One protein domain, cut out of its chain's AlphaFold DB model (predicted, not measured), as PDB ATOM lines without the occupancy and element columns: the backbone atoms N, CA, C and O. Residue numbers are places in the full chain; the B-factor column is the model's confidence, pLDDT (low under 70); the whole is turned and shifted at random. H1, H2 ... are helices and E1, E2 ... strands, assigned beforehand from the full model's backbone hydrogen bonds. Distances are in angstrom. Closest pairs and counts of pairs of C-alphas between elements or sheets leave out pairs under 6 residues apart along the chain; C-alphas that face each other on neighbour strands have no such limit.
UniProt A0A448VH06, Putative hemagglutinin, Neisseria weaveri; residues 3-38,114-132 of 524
ATOM      1  N   VAL A   3     327.587 448.905 423.904       91.19
ATOM      2  CA  VAL A   3     326.835 449.991 423.267       91.19
ATOM      3  C   VAL A   3     327.738 451.221 423.240       91.19
ATOM      4  O   VAL A   3     328.198 451.668 424.281       91.19
ATOM      5  N   ALA A   4     328.024 451.762 422.057       87.12
ATOM      6  CA  ALA A   4     329.029 452.819 421.922       87.12
ATOM      7  C   ALA A   4     328.612 454.153 422.569       87.12
ATOM      8  O   ALA A   4     329.467 454.893 423.043       87.12
ATOM      9  N   GLU A   5     327.313 454.452 422.594       92.81
ATOM     10  CA  GLU A   5     326.796 455.762 422.996       92.81
ATOM     11  C   GLU A   5     325.879 455.645 424.221       92.81
ATOM     12  O   GLU A   5     326.340 455.660 425.360       92.81
ATOM     13  N   HIS A   6     324.572 455.512 424.010       93.12
ATOM     14  CA  HIS A   6     323.585 455.626 425.074       93.12
ATOM     15  C   HIS A   6     322.705 454.383 425.181       93.12
ATOM     16  O   HIS A   6     322.235 453.847 424.175       93.12
ATOM     17  N   THR A   7     322.431 453.963 426.416       93.06
ATOM     18  CA  THR A   7     321.460 452.908 426.720       93.06
ATOM     19  C   THR A   7     320.293 453.487 427.505       93.06
ATOM     20  O   THR A   7     320.491 454.065 428.565       93.06
ATOM     21  N   ARG A   8     319.060 453.263 427.046       93.00
ATOM     22  CA  ARG A   8     317.857 453.606 427.812       93.00
ATOM     23  C   ARG A   8     317.037 452.361 428.104       93.00
ATOM     24  O   ARG A   8     316.649 451.653 427.177       93.00
ATOM     25  N   LEU A   9     316.729 452.127 429.375       92.62
ATOM     26  CA  LEU A   9     315.854 451.043 429.816       92.62
ATOM     27  C   LEU A   9     314.561 451.628 430.375       92.62
ATOM     28  O   LEU A   9     314.590 452.459 431.279       92.62
ATOM     29  N   LYS A  10     313.422 451.194 429.830       93.75
ATOM     30  CA  LYS A  10     312.092 451.556 430.324       93.75
ATOM     31  C   LYS A  10     311.261 450.299 430.548       93.75
ATOM     32  O   LYS A  10     310.881 449.651 429.577       93.75
ATOM     33  N   GLY A  11     311.045 449.936 431.812       91.31
ATOM     34  CA  GLY A  11     310.620 448.594 432.234       91.31
ATOM     35  C   GLY A  11     311.438 447.477 431.575       91.31
ATOM     36  O   GLY A  11     310.888 446.437 431.217       91.31
ATOM     37  N   GLY A  12     312.716 447.750 431.298       91.06
ATOM     38  CA  GLY A  12     313.579 446.920 430.466       91.06
ATOM     39  C   GLY A  12     314.696 446.291 431.284       91.06
ATOM     40  O   GLY A  12     315.380 446.981 432.037       91.06
ATOM     41  N   LEU A  13     314.908 444.989 431.098       91.62
ATOM     42  CA  LEU A  13     315.929 444.228 431.806       91.62
ATOM     43  C   LEU A  13     316.986 443.706 430.829       91.62
ATOM     44  O   LEU A  13     316.653 443.005 429.873       91.62
ATOM     45  N   ILE A  14     318.260 443.991 431.098       92.19
ATOM     46  CA  ILE A  14     319.387 443.313 430.443       92.19
ATOM     47  C   ILE A  14     319.971 442.337 431.453       92.19
ATOM     48  O   ILE A  14     320.660 442.747 432.381       92.19
ATOM     49  N   THR A  15     319.688 441.048 431.303       91.50
ATOM     50  CA  THR A  15     320.139 440.023 432.251       91.50
ATOM     51  C   THR A  15     320.615 438.758 431.544       91.50
ATOM     52  O   THR A  15     320.399 438.586 430.344       91.50
ATOM     53  N   ALA A  16     321.249 437.875 432.306       90.31
ATOM     54  CA  ALA A  16     321.653 436.544 431.889       90.31
ATOM     55  C   ALA A  16     321.348 435.532 433.002       90.31
ATOM     56  O   ALA A  16     320.915 435.902 434.100       90.31
ATOM     57  N   THR A  17     321.591 434.256 432.716       92.56
ATOM     58  CA  THR A  17     321.505 433.187 433.712       92.56
ATOM     59  C   THR A  17     322.535 433.389 434.821       92.56
ATOM     60  O   THR A  17     323.585 434.007 434.614       92.56
ATOM     61  N   GLU A  18     322.267 432.837 436.002       90.38
ATOM     62  CA  GLU A  18     323.224 432.865 437.118       90.38
ATOM     63  C   GLU A  18     324.567 432.229 436.722       90.38
ATOM     64  O   GLU A  18     325.634 432.777 437.002       90.38
ATOM     65  N   GLN A  19     324.514 431.132 435.961       91.81
ATOM     66  CA  GLN A  19     325.697 430.460 435.425       91.81
ATOM     67  C   GLN A  19     326.536 431.381 434.522       91.81
ATOM     68  O   GLN A  19     327.758 431.415 434.646       91.81
ATOM     69  N   ALA A  20     325.907 432.161 433.637       89.94
ATOM     70  CA  ALA A  20     326.631 433.065 432.741       89.94
ATOM     71  C   ALA A  20     327.319 434.221 433.490       89.94
ATOM     72  O   ALA A  20     328.361 434.710 433.042       89.94
ATOM     73  N   GLU A  21     326.762 434.654 434.624       88.38
ATOM     74  CA  GLU A  21     327.408 435.619 435.519       88.38
ATOM     75  C   GLU A  21     328.590 434.989 436.261       88.38
ATOM     76  O   GLU A  21     329.675 435.569 436.269       88.38
ATOM     77  N   ALA A  22     328.403 433.795 436.834       88.44
ATOM     78  CA  ALA A  22     329.448 433.077 437.565       88.44
ATOM     79  C   ALA A  22     330.659 432.739 436.677       88.44
ATOM     80  O   ALA A  22     331.802 432.812 437.118       88.44
ATOM     81  N   GLU A  23     330.415 432.428 435.402       91.69
ATOM     82  CA  GLU A  23     331.453 432.175 434.397       91.69
ATOM     83  C   GLU A  23     332.081 433.464 433.824       91.69
ATOM     84  O   GLU A  23     332.928 433.390 432.934       91.69
ATOM     85  N   GLY A  24     331.658 434.654 434.275       86.88
ATOM     86  CA  GLY A  24     332.173 435.943 433.796       86.88
ATOM     87  C   GLY A  24     331.820 436.266 432.337       86.88
ATOM     88  O   GLY A  24     332.410 437.164 431.737       86.88
ATOM     89  N   LYS A  25     330.865 435.541 431.746       88.50
ATOM     90  CA  LYS A  25     330.429 435.717 430.348       88.50
ATOM     91  C   LYS A  25     329.401 436.834 430.190       88.50
ATOM     92  O   LYS A  25     329.215 437.357 429.091       88.50
ATOM     93  N   ASN A  26     328.743 437.211 431.279       89.44
ATOM     94  CA  ASN A  26     327.847 438.352 431.324       89.44
ATOM     95  C   ASN A  26     328.653 439.631 431.599       89.44
ATOM     96  O   ASN A  26     329.235 439.783 432.670       89.44
ATOM     97  N   ARG A  27     328.733 440.522 430.603       90.69
ATOM     98  CA  ARG A  27     329.394 441.837 430.685       90.69
ATOM     99  C   ARG A  27     328.600 442.862 429.890       90.69
ATOM    100  O   ARG A  27     328.214 442.594 428.743       90.69
ATOM    101  N   PHE A  28     328.426 444.050 430.455       92.44
ATOM    102  CA  PHE A  28     327.743 445.164 429.809       92.44
ATOM    103  C   PHE A  28     328.598 446.435 429.827       92.44
ATOM    104  O   PHE A  28     329.186 446.782 430.848       92.44
ATOM    105  N   GLN A  29     328.661 447.133 428.694       93.06
ATOM    106  CA  GLN A  29     329.364 448.406 428.558       93.06
ATOM    107  C   GLN A  29     328.527 449.409 427.757       93.06
ATOM    108  O   GLN A  29     327.955 449.037 426.732       93.06
ATOM    109  N   THR A  30     328.470 450.660 428.224       94.19
ATOM    110  CA  THR A  30     327.800 451.799 427.564       94.19
ATOM    111  C   THR A  30     328.516 453.111 427.894       94.19
ATOM    112  O   THR A  30     329.221 453.166 428.908       94.19
ATOM    113  N   ALA A  31     328.354 454.173 427.094       94.44
ATOM    114  CA  ALA A  31     328.912 455.474 427.467       94.44
ATOM    115  C   ALA A  31     328.050 456.177 428.519       94.44
ATOM    116  O   ALA A  31     328.553 456.508 429.590       94.44
ATOM    117  N   THR A  32     326.749 456.319 428.265       92.12
ATOM    118  CA  THR A  32     325.750 456.812 429.232       92.12
ATOM    119  C   THR A  32     324.581 455.836 429.359       92.12
ATOM    120  O   THR A  32     324.384 454.974 428.492       92.12
ATOM    121  N   ILE A  33     323.809 455.944 430.444       90.69
ATOM    122  CA  ILE A  33     322.640 455.097 430.680       90.69
ATOM    123  C   ILE A  33     321.571 455.781 431.523       90.69
ATOM    124  O   ILE A  33     321.891 456.400 432.530       90.69
ATOM    125  N   ASP A  34     320.314 455.582 431.127       90.38
ATOM    126  CA  ASP A  34     319.130 456.009 431.870       90.38
ATOM    127  C   ASP A  34     318.177 454.826 432.093       90.38
ATOM    128  O   ASP A  34     317.888 454.052 431.172       90.38
ATOM    129  N   THR A  35     317.639 454.707 433.308       91.06
ATOM    130  CA  THR A  35     316.654 453.681 433.682       91.06
ATOM    131  C   THR A  35     315.375 454.311 434.203       91.06
ATOM    132  O   THR A  35     315.404 455.194 435.057       91.06
ATOM    133  N   GLU A  36     314.240 453.810 433.733       93.69
ATOM    134  CA  GLU A  36     312.915 454.226 434.176       93.69
ATOM    135  C   GLU A  36     312.055 452.982 434.412       93.69
ATOM    136  O   GLU A  36     311.831 452.185 433.500       93.69
ATOM    137  N   ASP A  37     311.565 452.782 435.628       93.75
ATOM    138  CA  ASP A  37     310.604 451.713 435.896       93.75
ATOM    139  C   ASP A  37     309.242 452.036 435.263       93.75
ATOM    140  O   ASP A  37     308.819 453.195 435.216       93.75
ATOM    141  N   ILE A  38     308.506 451.015 434.816       93.62
ATOM    142  CA  ILE A  38     307.116 451.195 434.374       93.62
ATOM    143  C   ILE A  38     306.184 450.935 435.553       93.62
ATOM    144  O   ILE A  38     306.165 449.842 436.114       93.62
ATOM    145  N   SER A 114     313.269 448.365 435.705       92.50
ATOM    146  CA  SER A 114     314.378 448.498 434.768       92.50
ATOM    147  C   SER A 114     315.692 448.191 435.466       92.50
ATOM    148  O   SER A 114     315.900 448.584 436.609       92.50
ATOM    149  N   GLY A 115     316.615 447.540 434.766       92.06
ATOM    150  CA  GLY A 115     317.942 447.327 435.329       92.06
ATOM    151  C   GLY A 115     318.819 446.375 434.540       92.06
ATOM    152  O   GLY A 115     318.431 445.815 433.509       92.06
ATOM    153  N   ILE A 116     320.029 446.197 435.057       91.69
ATOM    154  CA  ILE A 116     321.044 445.322 434.487       91.69
ATOM    155  C   ILE A 116     321.406 444.232 435.500       91.69
ATOM    156  O   ILE A 116     321.832 444.506 436.617       91.69
ATOM    157  N   GLY A 117     321.266 442.975 435.087       89.94
ATOM    158  CA  GLY A 117     321.506 441.780 435.896       89.94
ATOM    159  C   GLY A 117     322.970 441.345 436.002       89.94
ATOM    160  O   GLY A 117     323.229 440.159 436.198       89.94
ATOM    161  N   THR A 118     323.935 442.252 435.809       89.00
ATOM    162  CA  THR A 118     325.372 441.945 435.891       89.00
ATOM    163  C   THR A 118     326.124 442.935 436.758       89.00
ATOM    164  O   THR A 118     325.866 444.136 436.707       89.00
ATOM    165  N   ARG A 119     327.092 442.429 437.524       86.88
ATOM    166  CA  ARG A 119     328.067 443.264 438.235       86.88
ATOM    167  C   ARG A 119     329.235 443.674 437.340       86.88
ATOM    168  O   ARG A 119     329.936 444.629 437.657       86.88
ATOM    169  N   ASN A 120     329.415 443.011 436.196       88.62
ATOM    170  CA  ASN A 120     330.426 443.350 435.193       88.62
ATOM    171  C   ASN A 120     329.918 444.481 434.278       88.62
ATOM    172  O   ASN A 120     329.804 444.323 433.056       88.62
ATOM    173  N   LEU A 121     329.565 445.610 434.893       88.94
ATOM    174  CA  LEU A 121     328.982 446.788 434.259       88.94
ATOM    175  C   LEU A 121     330.022 447.909 434.157       88.94
ATOM    176  O   LEU A 121     330.671 448.264 435.138       88.94
ATOM    177  N   THR A 122     330.169 448.500 432.972       91.12
ATOM    178  CA  THR A 122     331.004 449.686 432.751       91.12
ATOM    179  C   THR A 122     330.187 450.795 432.097       91.12
ATOM    180  O   THR A 122     329.718 450.639 430.971       91.12
ATOM    181  N   VAL A 123     330.054 451.928 432.787       92.31
ATOM    182  CA  VAL A 123     329.488 453.172 432.248       92.31
ATOM    183  C   VAL A 123     330.640 454.164 432.112       92.31
ATOM    184  O   VAL A 123     331.222 454.563 433.118       92.31
ATOM    185  N   THR A 124     331.054 454.499 430.887       93.12
ATOM    186  CA  THR A 124     332.322 455.231 430.694       93.12
ATOM    187  C   THR A 124     332.221 456.723 431.000       93.12
ATOM    188  O   THR A 124     333.223 457.309 431.399       93.12
ATOM    189  N   ALA A 125     331.051 457.343 430.812       91.38
ATOM    190  CA  ALA A 125     330.849 458.765 431.102       91.38
ATOM    191  C   ALA A 125     330.557 459.040 432.589       91.38
ATOM    192  O   ALA A 125     330.881 460.119 433.074       91.38
ATOM    193  N   ASP A 126     329.978 458.070 433.304       87.19
ATOM    194  CA  ASP A 126     329.730 458.139 434.748       87.19
ATOM    195  C   ASP A 126     329.874 456.751 435.404       87.19
ATOM    196  O   ASP A 126     328.896 456.010 435.539       87.19
ATOM    197  N   PRO A 127     331.091 456.371 435.829       86.12
ATOM    198  CA  PRO A 127     331.328 455.090 436.487       86.12
ATOM    199  C   PRO A 127     330.538 454.892 437.790       86.12
ATOM    200  O   PRO A 127     330.306 453.746 438.178       86.12
ATOM    201  N   ALA A 128     330.112 455.967 438.468       84.12
ATOM    202  CA  ALA A 128     329.365 455.872 439.723       84.12
ATOM    203  C   ALA A 128     327.916 455.405 439.502       84.12
ATOM    204  O   ALA A 128     327.368 454.697 440.351       84.12
ATOM    205  N   ALA A 129     327.324 455.706 438.336       80.25
ATOM    206  CA  ALA A 129     325.991 455.238 437.954       80.25
ATOM    207  C   ALA A 129     325.889 453.703 437.896       80.25
ATOM    208  O   ALA A 129     324.821 453.146 438.123       80.25
ATOM    209  N   ALA A 130     326.993 452.982 437.664       78.19
ATOM    210  CA  ALA A 130     326.989 451.518 437.598       78.19
ATOM    211  C   ALA A 130     326.434 450.844 438.872       78.19
ATOM    212  O   ALA A 130     325.799 449.793 438.787       78.19
ATOM    213  N   ALA A 131     326.631 451.449 440.049       72.12
ATOM    214  CA  ALA A 131     326.205 450.872 441.323       72.12
ATOM    215  C   ALA A 131     324.681 450.917 441.549       72.12
ATOM    216  O   ALA A 131     324.154 450.090 442.290       72.12
ATOM    217  N   THR A 132     323.969 451.854 440.917       78.06
ATOM    218  CA  THR A 132     322.519 452.056 441.103       78.06
ATOM    219  C   THR A 132     321.667 451.323 440.065       78.06
ATOM    220  O   THR A 132     320.452 451.250 440.213       78.06
TER     221      THR A 132
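AT A GLANCE: This is residues 3 to 38 and 114 to 132 of the 524 residues of the protein "Putative hemagglutinin" of Neisseria weaveri (UniProt A0A448VH06). Two parallel strand pairs, E1 with E3 and E2 with E4, meet at a corner; a shorter parallel pairing, residues 13 to 14 with 115 to 116, makes a third side of a triangle, with H1 at its far corner and H2 packed on E4. The printed part has 55 residues, in the order E1 H1 E2 E3 E4 H2, mixed helices and strands, under half in named elements. It is compact, radius of gyration of the C-alphas 11.0 A, spanning 27 by 26 by 19 A.

HOW THE PARTS SIT: E1, residues 6 to 10, is parallel to its neighbour E3, residues 32 to 36, at 7 degrees; N 7 and O 32, 3.0 A, are within hydrogen-bond range. H1, residues 18 to 22, has its O i to N i+4 pair within range and is apart from E3. E2, residues 28 to 30, is parallel to its neighbour E4, residues 121 to 123, at 4 degrees, with N 122 and O 28 2.9 A apart, within range. The closest C-alphas of E1 and E2 are those of His 6 and Thr 30, 6.2 A. H2, residues 127 to 131, has 0 of 1 O i to N i+4 but 2 of 2 O i to N i+3 pairs within range; its closest C-alphas to E4 are those of Ala 130 and Leu 121, 6.1 A.

IN THESE COORDINATES: E1, 13.3 A long, begins at C-alpha 6 (323.585, 455.626, 425.074); E3 is 14.0 A long; H2 ends at C-alpha 131 (326.205, 450.872, 441.323).

THE WHOLE: Residues 39 to 113 are cut out, with C-alphas 38 and 114 7.8 A apart. No printed residue is under pLDDT 70.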